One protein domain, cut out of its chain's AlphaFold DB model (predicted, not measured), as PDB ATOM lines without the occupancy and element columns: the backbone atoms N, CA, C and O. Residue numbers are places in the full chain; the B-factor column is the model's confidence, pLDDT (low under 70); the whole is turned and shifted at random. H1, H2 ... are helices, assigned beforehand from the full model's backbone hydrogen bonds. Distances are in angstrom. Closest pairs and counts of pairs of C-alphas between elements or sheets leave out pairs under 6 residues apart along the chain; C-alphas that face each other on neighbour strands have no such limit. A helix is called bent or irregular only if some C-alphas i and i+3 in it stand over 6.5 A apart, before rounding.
ATOM      1  N   ARG A 570     195.029 185.504 165.082       87.62
ATOM      2  CA  ARG A 570     194.232 184.931 163.989       87.62
ATOM      3  C   ARG A 570     195.020 184.914 162.682       87.62
ATOM      4  O   ARG A 570     195.116 183.864 162.056       87.62
ATOM      5  N   GLN A 571     195.599 186.049 162.287       91.75
ATOM      6  CA  GLN A 571     196.383 186.155 161.051       91.75
ATOM      7  C   GLN A 571     197.640 185.295 161.096       91.75
ATOM      8  O   GLN A 571     198.031 184.726 160.075       91.75
ATOM      9  N   ALA A 572     198.218 185.127 162.291       87.19
ATOM     10  CA  ALA A 572     199.267 184.147 162.492       87.19
ATOM     11  C   ALA A 572     198.796 182.744 162.123       87.19
ATOM     12  O   ALA A 572     199.364 182.131 161.229       87.19
ATOM     13  N   MET A 573     197.691 182.273 162.698       86.69
ATOM     14  CA  MET A 573     197.164 180.944 162.374       86.69
ATOM     15  C   MET A 573     196.755 180.789 160.903       86.69
ATOM     16  O   MET A 573     197.001 179.734 160.320       86.69
ATOM     17  N   ILE A 574     196.202 181.828 160.269       91.88
ATOM     18  CA  ILE A 574     195.882 181.816 158.831       91.88
ATOM     19  C   ILE A 574     197.135 181.574 157.989       91.88
ATOM     20  O   ILE A 574     197.156 180.669 157.155       91.88
ATOM     21  N   ARG A 575     198.191 182.355 158.226       91.19
ATOM     22  CA  ARG A 575     199.468 182.214 157.523       91.19
ATOM     23  C   ARG A 575     200.051 180.814 157.690       91.19
ATOM     24  O   ARG A 575     200.556 180.240 156.730       91.19
ATOM     25  N   GLU A 576     199.964 180.270 158.899       87.50
ATOM     26  CA  GLU A 576     200.455 178.932 159.216       87.50
ATOM     27  C   GLU A 576     199.746 177.849 158.396       87.50
ATOM     28  O   GLU A 576     200.399 176.992 157.804       87.50
ATOM     29  N   HIS A 577     198.420 177.919 158.289       90.19
ATOM     30  CA  HIS A 577     197.658 177.040 157.401       90.19
ATOM     31  C   HIS A 577     198.114 177.199 155.945       90.19
ATOM     32  O   HIS A 577     198.439 176.213 155.282       90.19
ATOM     33  N   LEU A 578     198.209 178.433 155.446       92.38
ATOM     34  CA  LEU A 578     198.618 178.699 154.061       92.38
ATOM     35  C   LEU A 578     200.003 178.132 153.728       92.38
ATOM     36  O   LEU A 578     200.234 177.687 152.604       92.38
ATOM     37  N   LEU A 579     200.912 178.092 154.700       89.56
ATOM     38  CA  LEU A 579     202.235 177.509 154.524       89.56
ATOM     39  C   LEU A 579     202.254 175.985 154.566       89.56
ATOM     40  O   LEU A 579     203.048 175.387 153.842       89.56
ATOM     41  N   ASP A 580     201.382 175.347 155.344       87.56
ATOM     42  CA  ASP A 580     201.202 173.890 155.281       87.56
ATOM     43  C   ASP A 580     200.655 173.465 153.926       87.56
ATOM     44  O   ASP A 580     201.112 172.481 153.333       87.56
ATOM     45  N   PHE A 581     199.699 174.239 153.412       90.69
ATOM     46  CA  PHE A 581     199.164 174.039 152.078       90.69
ATOM     47  C   PHE A 581     200.242 174.256 151.022       90.69
ATOM     48  O   PHE A 581     200.462 173.373 150.192       90.69
ATOM     49  N   LEU A 582     200.995 175.357 151.112       89.19
ATOM     50  CA  LEU A 582     202.139 175.592 150.238       89.19
ATOM     51  C   LEU A 582     203.097 174.403 150.281       89.19
ATOM     52  O   LEU A 582     203.383 173.843 149.238       89.19
ATOM     53  N   ARG A 583     203.521 173.941 151.458       85.81
ATOM     54  CA  ARG A 583     204.448 172.810 151.608       85.81
ATOM     55  C   ARG A 583     203.928 171.516 150.988       85.81
ATOM     56  O   ARG A 583     204.700 170.795 150.365       85.81
ATOM     57  N   SER A 584     202.645 171.220 151.157       83.69
ATOM     58  CA  SER A 584     202.033 169.980 150.662       83.69
ATOM     59  C   SER A 584     201.953 169.922 149.134       83.69
ATOM     60  O   SER A 584     201.942 168.833 148.554       83.69
ATOM     61  N   TYR A 585     201.881 171.089 148.489       80.31
ATOM     62  CA  TYR A 585     201.710 171.233 147.042       80.31
ATOM     63  C   TYR A 585     202.930 171.849 146.338       80.31
ATOM     64  O   TYR A 585     202.969 171.897 145.109       80.31
ATOM     65  N   TRP A 586     203.941 172.281 147.092       75.50
ATOM     66  CA  TRP A 586     205.184 172.836 146.574       75.50
ATOM     67  C   TRP A 586     206.049 171.740 145.958       75.50
ATOM     68  O   TRP A 586     206.433 170.776 146.622       75.50
ATOM     69  N   LYS A 587     206.405 171.922 144.688       69.19
ATOM     70  CA  LYS A 587     207.489 171.197 144.025       69.19
ATOM     71  C   LYS A 587     208.567 172.218 143.680       69.19
ATOM     72  O   LYS A 587     208.260 173.242 143.085       69.19
ATOM     73  N   ALA A 588     209.811 171.951 144.069       55.66
ATOM     74  CA  ALA A 588     210.929 172.886 143.901       55.66
ATOM     75  C   ALA A 588     211.358 173.099 142.431       55.66
ATOM     76  O   ALA A 588     212.232 173.925 142.168       55.66
ATOM     77  N   GLU A 589     210.770 172.367 141.481       59.62
ATOM     78  CA  GLU A 589     211.056 172.507 140.055       59.62
ATOM     79  C   GLU A 589     210.333 173.741 139.468       59.62
ATOM     80  O   GLU A 589     209.101 173.786 139.487       59.62
ATOM     81  N   PRO A 590     211.068 174.734 138.923       55.41
ATOM     82  CA  PRO A 590     210.513 176.016 138.464       55.41
ATOM     83  C   PRO A 590     209.466 175.925 137.345       55.41
ATOM     84  O   PRO A 590     208.730 176.880 137.115       55.41
ATOM     85  N   GLU A 591     209.411 174.802 136.626       51.00
ATOM     86  CA  GLU A 591     208.652 174.660 135.376       51.00
ATOM     87  C   GLU A 591     207.240 174.085 135.572       51.00
ATOM     88  O   GLU A 591     206.430 174.099 134.646       51.00
ATOM     89  N   ILE A 592     206.889 173.639 136.784       53.12
ATOM     90  CA  ILE A 592     205.569 173.064 137.083       53.12
ATOM     91  C   ILE A 592     204.836 173.983 138.059       53.12
ATOM     92  O   ILE A 592     204.624 173.651 139.226       53.12
ATOM     93  N   TRP A 593     204.412 175.150 137.569       61.09
ATOM     94  CA  TRP A 593     203.628 176.101 138.365       61.09
ATOM     95  C   TRP A 593     202.240 176.474 137.796       61.09
ATOM     96  O   TRP A 593     201.970 177.658 137.595       61.09
ATOM     97  N   PRO A 594     201.305 175.519 137.569       50.38
ATOM     98  CA  PRO A 594     200.017 175.860 136.963       50.38
ATOM     99  C   PRO A 594     198.805 175.818 137.910       50.38
ATOM    100  O   PRO A 594     197.752 176.308 137.523       50.38
ATOM    101  N   SER A 595     198.871 175.239 139.116       61.97
ATOM    102  CA  SER A 595     197.616 174.864 139.800       61.97
ATOM    103  C   SER A 595     197.012 175.918 140.737       61.97
ATOM    104  O   SER A 595     195.793 175.934 140.874       61.97
ATOM    105  N   PHE A 596     197.801 176.809 141.361       81.06
ATOM    106  CA  PHE A 596     197.292 177.755 142.379       81.06
ATOM    107  C   PHE A 596     197.956 179.140 142.292       81.06
ATOM    108  O   PHE A 596     198.783 179.515 143.124       81.06
ATOM    109  N   SER A 597     197.597 179.924 141.272       85.31
ATOM    110  CA  SER A 597     198.171 181.259 141.026       85.31
ATOM    111  C   SER A 597     197.925 182.267 142.159       85.31
ATOM    112  O   SER A 597     198.739 183.173 142.349       85.31
ATOM    113  N   TRP A 598     196.847 182.100 142.933       91.69
ATOM    114  CA  TRP A 598     196.520 182.946 144.084       91.69
ATOM    115  C   TRP A 598     197.569 182.841 145.200       91.69
ATOM    116  O   TRP A 598     197.923 183.847 145.807       91.69
ATOM    117  N   LEU A 599     198.133 181.649 145.422       90.06
ATOM    118  CA  LEU A 599     199.095 181.390 146.497       90.06
ATOM    119  C   LEU A 599     200.448 182.061 146.226       90.06
ATOM    120  O   LEU A 599     201.122 182.527 147.141       90.06
ATOM    121  N   ALA A 600     200.818 182.160 144.948       88.25
ATOM    122  CA  ALA A 600     202.075 182.742 144.495       88.25
ATOM    123  C   ALA A 600     202.268 184.210 144.898       88.25
ATOM    124  O   ALA A 600     203.408 184.647 145.036       88.25
ATOM    125  N   GLY A 601     201.169 184.962 145.021       91.50
ATOM    126  CA  GLY A 601     201.171 186.395 145.320       91.50
ATOM    127  C   GLY A 601     200.986 186.738 146.799       91.50
ATOM    128  O   GLY A 601     201.012 187.915 147.140       91.50
ATOM    129  N   LEU A 602     200.794 185.750 147.679       94.19
ATOM    130  CA  LEU A 602     200.596 186.011 149.105       94.19
ATOM    131  C   LEU A 602     201.927 186.319 149.790       94.19
ATOM    132  O   LEU A 602     202.875 185.543 149.677       94.19
ATOM    133  N   GLY A 603     201.976 187.419 150.542       94.62
ATOM    134  CA  GLY A 603     203.128 187.825 151.350       94.62
ATOM    135  C   GLY A 603     203.329 186.931 152.575       94.62
ATOM    136  O   GLY A 603     203.056 187.348 153.692       94.62
ATOM    137  N   LEU A 604     203.759 185.684 152.376       93.12
ATOM    138  CA  LEU A 604     203.896 184.685 153.443       93.12
ATOM    139  C   LEU A 604     205.256 184.730 154.154       93.12
ATOM    140  O   LEU A 604     205.409 184.114 155.209       93.12
ATOM    141  N   PHE A 605     206.250 185.427 153.616       92.88
ATOM    142  CA  PHE A 605     207.616 185.458 154.151       92.88
ATOM    143  C   PHE A 605     208.002 186.878 154.562       92.88
ATOM    144  O   PHE A 605     207.406 187.825 154.068       92.88
ATOM    145  N   LEU A 606     208.993 187.034 155.444       91.88
ATOM    146  CA  LEU A 606     209.623 188.329 155.722       91.88
ATOM    147  C   LEU A 606     211.084 188.296 155.290       91.88
ATOM    148  O   LEU A 606     211.757 187.282 155.489       91.88
ATOM    149  N   ASP A 607     211.575 189.392 154.720       92.94
ATOM    150  CA  ASP A 607     213.011 189.609 154.541       92.94
ATOM    151  C   ASP A 607     213.663 190.247 155.777       92.94
ATOM    152  O   ASP A 607     213.019 190.502 156.796       92.94
ATOM    153  N   SER A 608     214.967 190.516 155.682       88.19
ATOM    154  CA  SER A 608     215.741 191.186 156.733       88.19
ATOM    155  C   SER A 608     215.289 192.615 157.047       88.19
ATOM    156  O   SER A 608     215.674 193.139 158.091       88.19
ATOM    157  N   ASP A 609     214.506 193.230 156.157       90.31
ATOM    158  CA  ASP A 609     213.993 194.597 156.270       90.31
ATOM    159  C   ASP A 609     212.532 194.608 156.769       90.31
ATOM    160  O   ASP A 609     211.850 195.627 156.670       90.31
ATOM    161  N   GLU A 610     212.031 193.474 157.275       88.62
ATOM    162  CA  GLU A 610     210.633 193.258 157.680       88.62
ATOM    163  C   GLU A 610     209.602 193.483 156.557       88.62
ATOM    164  O   GLU A 610     208.423 193.737 156.825       88.62
ATOM    165  N   ARG A 611     209.997 193.348 155.285       92.56
ATOM    166  CA  ARG A 611     209.054 193.415 154.164       92.56
ATOM    167  C   ARG A 611     208.453 192.051 153.886       92.56
ATOM    168  O   ARG A 611     209.167 191.052 153.800       92.56
ATOM    169  N   PHE A 612     207.139 192.031 153.677       93.38
ATOM    170  CA  PHE A 612     206.442 190.829 153.249       93.38
ATOM    171  C   PHE A 612     206.818 190.457 151.821       93.38
ATOM    172  O   PHE A 612     206.703 191.266 150.903       93.38
ATOM    173  N   LEU A 613     207.258 189.217 151.655       93.56
ATOM    174  CA  LEU A 613     207.622 188.629 150.382       93.56
ATOM    175  C   LEU A 613     206.660 187.505 150.041       93.56
ATOM    176  O   LEU A 613     206.344 186.647 150.873       93.56
ATOM    177  N   SER A 614     206.236 187.490 148.788       93.88
ATOM    178  CA  SER A 614     205.557 186.360 148.175       93.88
ATOM    179  C   SER A 614     206.550 185.429 147.482       93.88
ATOM    180  O   SER A 614     207.714 185.773 147.260       93.88
ATOM    181  N   ILE A 615     206.099 184.236 147.083       90.31
ATOM    182  CA  ILE A 615     206.936 183.370 146.243       90.31
ATOM    183  C   ILE A 615     207.263 184.061 144.911       90.31
ATOM    184  O   ILE A 615     208.374 183.916 144.401       90.31
ATOM    185  N   ARG A 616     206.326 184.835 144.347       91.44
ATOM    186  CA  ARG A 616     206.568 185.603 143.119       91.44
ATOM    187  C   ARG A 616     207.735 186.577 143.290       91.44
ATOM    188  O   ARG A 616     208.571 186.666 142.393       91.44
ATOM    189  N   ASP A 617     207.829 187.237 144.442       93.56
ATOM    190  CA  ASP A 617     208.929 188.158 144.749       93.56
ATOM    191  C   ASP A 617     210.265 187.419 144.879       93.56
ATOM    192  O   ASP A 617     211.276 187.867 144.332       93.56
ATOM    193  N   LEU A 618     210.264 186.252 145.535       91.00
ATOM    194  CA  LEU A 618     211.447 185.395 145.657       91.00
ATOM    195  C   LEU A 618     211.934 184.890 144.287       91.00
ATOM    196  O   LEU A 618     213.128 184.959 143.995       91.00
ATOM    197  N   ASN A 619     211.023 184.453 143.414       88.38
ATOM    198  CA  ASN A 619     211.345 184.038 142.046       88.38
ATOM    199  C   ASN A 619     211.918 185.201 141.227       88.38
ATOM    200  O   ASN A 619     212.962 185.055 140.590       88.38
ATOM    201  N   ALA A 620     211.273 186.370 141.267       90.50
ATOM    202  CA  ALA A 620     211.742 187.560 140.562       90.50
ATOM    203  C   ALA A 620     213.135 187.994 141.046       90.50
ATOM    204  O   ALA A 620     213.994 188.358 140.242       90.50
ATOM    205  N   ALA A 621     213.392 187.920 142.354       90.25
ATOM    206  CA  ALA A 621     214.708 188.182 142.918       90.25
ATOM    207  C   ALA A 621     215.755 187.162 142.450       90.25
ATOM    208  O   ALA A 621     216.822 187.574 141.998       90.25
ATOM    209  N   CYS A 622     215.430 185.867 142.478       88.44
ATOM    210  CA  CYS A 622     216.317 184.802 142.014       88.44
ATOM    211  C   CYS A 622     216.671 184.952 140.523       88.44
ATOM    212  O   CYS A 622     217.844 184.853 140.164       88.44
ATOM    213  N   HIS A 623     215.695 185.248 139.656       87.94
ATOM    214  CA  HIS A 623     215.936 185.510 138.228       87.94
ATOM    215  C   HIS A 623     216.802 186.749 137.994       87.94
ATOM    216  O   HIS A 623     217.633 186.756 137.090       87.94
ATOM    217  N   ALA A 624     216.663 187.769 138.841       92.44
ATOM    218  CA  ALA A 624     217.525 188.948 138.836       92.44
ATOM    219  C   ALA A 624     218.915 188.700 139.463       92.44
ATOM    220  O   ALA A 624     219.676 189.648 139.650       92.44
ATOM    221  N   GLY A 625     219.248 187.462 139.854       90.75
ATOM    222  CA  GLY A 625     220.507 187.121 140.523       90.75
ATOM    223  C   GLY A 625     220.629 187.657 141.956       90.75
ATOM    224  O   GLY A 625     221.711 187.603 142.544       90.75
ATOM    225  N   ARG A 626     219.540 188.175 142.540       92.38
ATOM    226  CA  ARG A 626     219.505 188.679 143.918       92.38
ATOM    227  C   ARG A 626     219.285 187.530 144.894       92.38
ATOM    228  O   ARG A 626     218.411 186.689 144.712       92.38
ATOM    229  N   LYS A 627     220.069 187.534 145.967       86.56
ATOM    230  CA  LYS A 627     220.012 186.549 147.048       86.56
ATOM    231  C   LYS A 627     219.259 187.142 148.240       86.56
ATOM    232  O   LYS A 627     219.761 188.072 148.861       86.56
ATOM    233  N   ILE A 628     218.075 186.616 148.554       92.75
ATOM    234  CA  ILE A 628     217.240 187.080 149.677       92.75
ATOM    235  C   ILE A 628     217.455 186.190 150.904       92.75
ATOM    236  O   ILE A 628     217.471 184.965 150.783       92.75
ATOM    237  N   ILE A 629     217.600 186.796 152.083       91.38
ATOM    238  CA  ILE A 629     217.563 186.090 153.370       91.38
ATOM    239  C   ILE A 629     216.145 186.206 153.923       91.38
ATOM    240  O   ILE A 629     215.637 187.316 154.061       91.38
ATOM    241  N   VAL A 630     215.526 185.068 154.229       91.06
ATOM    242  CA  VAL A 630     214.168 185.014 154.785       91.06
ATOM    243  C   VAL A 630     214.234 184.811 156.297       91.06
ATOM    244  O   VAL A 630     215.040 184.018 156.797       91.06
ATOM    245  N   GLU A 631     213.387 185.530 157.027       87.94
ATOM    246  CA  GLU A 631     213.195 185.348 158.464       87.94
ATOM    247  C   GLU A 631     212.383 184.072 158.752       87.94
ATOM    248  O   GLU A 631     211.421 183.765 158.041       87.94
ATOM    249  N   PRO A 632     212.722 183.317 159.812       77.12
ATOM    250  CA  PRO A 632     212.052 182.063 160.145       77.12
ATOM    251  C   PRO A 632     210.598 182.246 160.607       77.12
ATOM    252  O   PRO A 632     209.850 181.276 160.606       77.12
ATOM    253  N   SER A 633     210.174 183.453 160.996       78.25
ATOM    254  CA  SER A 633     208.783 183.765 161.340       78.25
ATOM    255  C   SER A 633     208.443 185.208 160.989       78.25
ATOM    256  O   SER A 633     209.241 186.108 161.235       78.25
ATOM    257  N   ALA A 634     207.238 185.427 160.456       73.12
ATOM    258  CA  ALA A 634     206.720 186.764 160.174       73.12
ATOM    259  C   ALA A 634     206.031 187.436 161.379       73.12
ATOM    260  O   ALA A 634     205.584 188.579 161.286       73.12
ATOM    261  N   HIS A 635     205.895 186.723 162.503       78.12
ATOM    262  CA  HIS A 635     205.124 187.188 163.655       78.12
ATOM    263  C   HIS A 635     206.011 187.690 164.798       78.12
ATOM    264  O   HIS A 635     207.119 187.176 164.999       78.12
ATOM    265  N   PRO A 636     205.506 188.646 165.607       77.62
ATOM    266  CA  PRO A 636     206.158 189.057 166.842       77.62
ATOM    267  C   PRO A 636     206.517 187.860 167.722       77.62
ATOM    268  O   PRO A 636     205.731 186.919 167.839       77.62
ATOM    269  N   LYS A 637     207.655 187.934 168.423       75.81
ATOM    270  CA  LYS A 637     208.131 186.882 169.339       75.81
ATOM    271  C   LYS A 637     207.060 186.381 170.313       75.81
ATOM    272  O   LYS A 637     206.967 185.184 170.556       75.81
ATOM    273  N   ALA A 638     206.203 187.277 170.811       72.50
ATOM    274  CA  ALA A 638     205.107 186.935 171.721       72.50
ATOM    275  C   ALA A 638     204.086 185.939 171.135       72.50
ATOM    276  O   ALA A 638     203.435 185.226 171.893       72.50
ATOM    277  N   LEU A 639     203.951 185.876 169.806       74.31
ATOM    278  CA  LEU A 639     203.038 184.971 169.102       74.31
ATOM    279  C   LEU A 639     203.736 183.718 168.558       74.31
ATOM    280  O   LEU A 639     203.058 182.784 168.143       74.31
ATOM    281  N   GLN A 640     205.071 183.653 168.578       74.88
ATOM    282  CA  GLN A 640     205.822 182.502 168.054       74.88
ATOM    283  C   GLN A 640     205.547 181.212 168.842       74.88
ATOM    284  O   GLN A 640     205.601 180.123 168.278       74.88
ATOM    285  N   SER A 641     205.168 181.319 170.119       67.25
ATOM    286  CA  SER A 641     204.728 180.179 170.936       67.25
ATOM    287  C   SER A 641     203.408 179.558 170.461       67.25
ATOM    288  O   SER A 641     203.137 178.401 170.768       67.25
ATOM    289  N   LEU A 642     202.598 180.282 169.680       63.25
ATOM    290  CA  LEU A 642     201.412 179.724 169.021       63.25
ATOM    291  C   LEU A 642     201.787 178.909 167.770       63.25
ATOM    292  O   LEU A 642     200.975 178.128 167.284       63.25
ATOM    293  N   ALA A 643     203.022 179.056 167.276       63.12
ATOM    294  CA  ALA A 643     203.568 178.415 166.080       63.12
ATOM    295  C   ALA A 643     204.688 177.398 166.417       63.12
ATOM    296  O   ALA A 643     205.689 177.280 165.709       63.12
ATOM    297  N   ILE A 644     204.565 176.657 167.526       59.78
ATOM    298  CA  ILE A 644     205.563 175.647 167.931       59.78
ATOM    299  C   ILE A 644     205.715 174.568 166.840       59.78
ATOM    300  O   ILE A 644     204.746 173.914 166.460       59.78
ATOM    301  N   GLY A 645     206.953 174.347 166.371       60.41
ATOM    302  CA  GLY A 645     207.303 173.366 165.326       60.41
ATOM    303  C   GLY A 645     207.479 173.944 163.913       60.41
ATOM    304  O   GLY A 645     207.705 173.183 162.972       60.41
ATOM    305  N   TYR A 646     207.383 175.269 163.781       64.75
ATOM    306  CA  TYR A 646     207.361 176.012 162.523       64.75
ATOM    307  C   TYR A 646     208.714 176.399 161.882       64.75
ATOM    308  O   TYR A 646     208.775 176.411 160.650       64.75
ATOM    309  N   PRO A 647     209.818 176.657 162.622       60.41
ATOM    310  CA  PRO A 647     211.121 176.957 162.004       60.41
ATOM    311  C   PRO A 647     211.576 175.890 160.992       60.41
ATOM    312  O   PRO A 647     212.308 176.183 160.044       60.41
ATOM    313  N   ASP A 648     211.078 174.661 161.145       69.25
ATOM    314  CA  ASP A 648     211.306 173.562 160.213       69.25
ATOM    315  C   ASP A 648     210.577 173.741 158.869       69.25
ATOM    316  O   ASP A 648     211.085 173.274 157.859       69.25
ATOM    317  N   HIS A 649     209.417 174.407 158.794       72.25
ATOM    318  CA  HIS A 649     208.623 174.489 157.555       72.25
ATOM    319  C   HIS A 649     209.301 175.345 156.493       72.25
ATOM    320  O   HIS A 649     209.435 174.897 155.359       72.25
ATOM    321  N   ILE A 650     209.781 176.537 156.857       81.44
ATOM    322  CA  ILE A 650     210.531 177.394 155.926       81.44
ATOM    323  C   ILE A 650     211.825 176.688 155.502       81.44
ATOM    324  O   ILE A 650     212.174 176.689 154.324       81.44
ATOM    325  N   LYS A 651     212.496 176.009 156.441       82.75
ATOM    326  CA  LYS A 651     213.687 175.212 156.140       82.75
ATOM    327  C   LYS A 651     213.401 174.107 155.130       82.75
ATOM    328  O   LYS A 651     214.135 174.008 154.159       82.75
ATOM    329  N   LEU A 652     212.343 173.329 155.337       81.25
ATOM    330  CA  LEU A 652     211.942 172.232 154.454       81.25
ATOM    331  C   LEU A 652     211.441 172.734 153.093       81.25
ATOM    332  O   LEU A 652     211.727 172.113 152.077       81.25
ATOM    333  N   LEU A 653     210.722 173.861 153.054       82.12
ATOM    334  CA  LEU A 653     210.234 174.485 151.816       82.12
ATOM    335  C   LEU A 653     211.378 174.904 150.885       82.12
ATOM    336  O   LEU A 653     211.266 174.781 149.664       82.12
ATOM    337  N   PHE A 654     212.469 175.405 151.464       84.69
ATOM    338  CA  PHE A 654     213.612 175.927 150.719       84.69
ATOM    339  C   PHE A 654     214.854 175.031 150.779       84.69
ATOM    340  O   PHE A 654     215.926 175.442 150.332       84.69
ATOM    341  N   GLU A 655     214.742 173.807 151.295       83.19
ATOM    342  CA  GLU A 655     215.863 172.871 151.344       83.19
ATOM    343  C   GLU A 655     216.328 172.538 149.917       83.19
ATOM    344  O   GLU A 655     215.560 172.058 149.088       83.19
ATOM    345  N   GLY A 656     217.583 172.874 149.598       80.62
ATOM    346  CA  GLY A 656     218.140 172.723 148.248       80.62
ATOM    347  C   GLY A 656     217.639 173.742 147.210       80.62
ATOM    348  O   GLY A 656     218.049 173.676 146.051       80.62
ATOM    349  N   SER A 657     216.793 174.700 147.597       82.56
ATOM    350  CA  SER A 657     216.283 175.738 146.699       82.56
ATOM    351  C   SER A 657     217.314 176.843 146.449       82.56
ATOM    352  O   SER A 657     218.035 177.260 147.354       82.56
ATOM    353  N   LYS A 658     217.346 177.377 145.219       84.44
ATOM    354  CA  LYS A 658     218.136 178.575 144.864       84.44
ATOM    355  C   LYS A 658     217.412 179.893 145.176       84.44
ATOM    356  O   LYS A 658     218.016 180.951 145.028       84.44
ATOM    357  N   LEU A 659     216.141 179.836 145.587       82.00
ATOM    358  CA  LEU A 659     215.289 181.018 145.767       82.00
ATOM    359  C   LEU A 659     215.694 181.893 146.956       82.00
ATOM    360  O   LEU A 659     215.447 183.096 146.948       82.00
ATOM    361  N   VAL A 660     216.324 181.301 147.970       85.56
ATOM    362  CA  VAL A 660     216.773 182.009 149.170       85.56
ATOM    363  C   VAL A 660     218.264 181.774 149.386       85.56
ATOM    364  O   VAL A 660     218.790 180.689 149.156       85.56
ATOM    365  N   ALA A 661     218.961 182.813 149.837       82.44
ATOM    366  CA  ALA A 661     220.379 182.768 150.189       82.44
ATOM    367  C   ALA A 661     220.633 181.923 151.444       82.44
ATOM    368  O   ALA A 661     221.716 181.374 151.640       82.44
ATOM    369  N   GLY A 662     219.628 181.890 152.313       83.62
ATOM    370  CA  GLY A 662     219.631 181.241 153.606       83.62
ATOM    371  C   GLY A 662     218.434 181.706 154.424       83.62
ATOM    372  O   GLY A 662     217.773 182.693 154.099       83.62
ATOM    373  N   ILE A 663     218.172 180.985 155.506       82.94
ATOM    374  CA  ILE A 663     217.204 181.376 156.529       82.94
ATOM    375  C   ILE A 663     218.016 181.966 157.667       82.94
ATOM    376  O   ILE A 663     219.001 181.349 158.098       82.94
ATOM    377  N   ARG A 664     217.656 183.166 158.131       80.50
ATOM    378  CA  ARG A 664     218.376 183.807 159.234       80.50
ATOM    379  C   ARG A 664     218.312 182.870 160.440       80.50
ATOM    380  O   ARG A 664     217.236 182.591 160.961       80.50
TER     381      ARG A 664
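This is residues 570 to 664 of the 819 residues of an uncharacterized protein of Elusimicrobia bacterium CG22_combo_CG10-13_8_21_14_all_63_91 (UniProt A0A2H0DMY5). One long helix, H1, runs along one side of the domain, and two short helices, H4 and H5, pack on it, H4 near its beginning and H5 farther along. The rest is long loops with H2 and H3 set among them, H3 well away from H1. The 95 printed residues include five named helices, H1 to H5 in order along the chain, and no named strand; the class is all helix, with 43 residues, under half, in named elements. Two short pairings lie within the loops, residues 605 to 606 with 612 to 613, antiparallel, and residues 629 to 630 with 662 to 663, parallel. The whole is compact, with a radius of gyration of the C-alphas of 12.8 A and spans of 37 by 27 by 21 A.

H1, residues 570 to 585, touches H5, residues 647 to 653, with its residues 579 to 583 alone. Their closest C-alphas, of Arg 583 and Leu 653, are 6.0 A apart, and they run the same way at a steep tilt of 37 degrees, only just beyond shallow. H1 also touches H4, residues 637 to 643, with its residues 572 to 576 alone. Here the closest C-alphas, of Glu 576 and Ala 643, are 7.6 A apart; the tilt is steep, 49 degrees, the same way. H4 is irregular, but only just: C-alphas 638 and 641 are 6.8 A apart. H4 and H5 are apart. H2, residues 597 to 600, is close to H1 but not clearly touching, the closest C-alphas being those of Leu 582 and Leu 599 at 7.5 A. H2 is also close to H3, residues 615 to 623, but not clearly touching; the C-alphas of Ala 600 and Ile 615 come closest, at 5.2 A. H3 is apart from H1, H4 and H5. In H1 and H3 every O i to N i+4 pair is within hydrogen-bond range; in H5 2 of 3 are, in H4 0 of 3, beside 3 of 4 O i to N i+3 pairs, and H2 is too short for such a pair.

H1 begins at C-alpha 570 (194.232, 184.931, 163.989) and is 23.0 A long from first to last C-alpha. H2 measures 5.4 A, H3 12.2 A and H4 10.2 A. H5, 10.5 A long, ends at C-alpha 653 (210.234, 174.485, 151.816).

The C-alphas farthest apart, of Glu 591 and Ala 638, are 38.5 A apart. The printed part has no cut. The links H1 to H2, H2 to H3 and H3 to H4 are long; H4 to H5 is tight. The model's mean pLDDT over the printed part is 81.8, with residues 587 to 595 and 641 to 648 under 70.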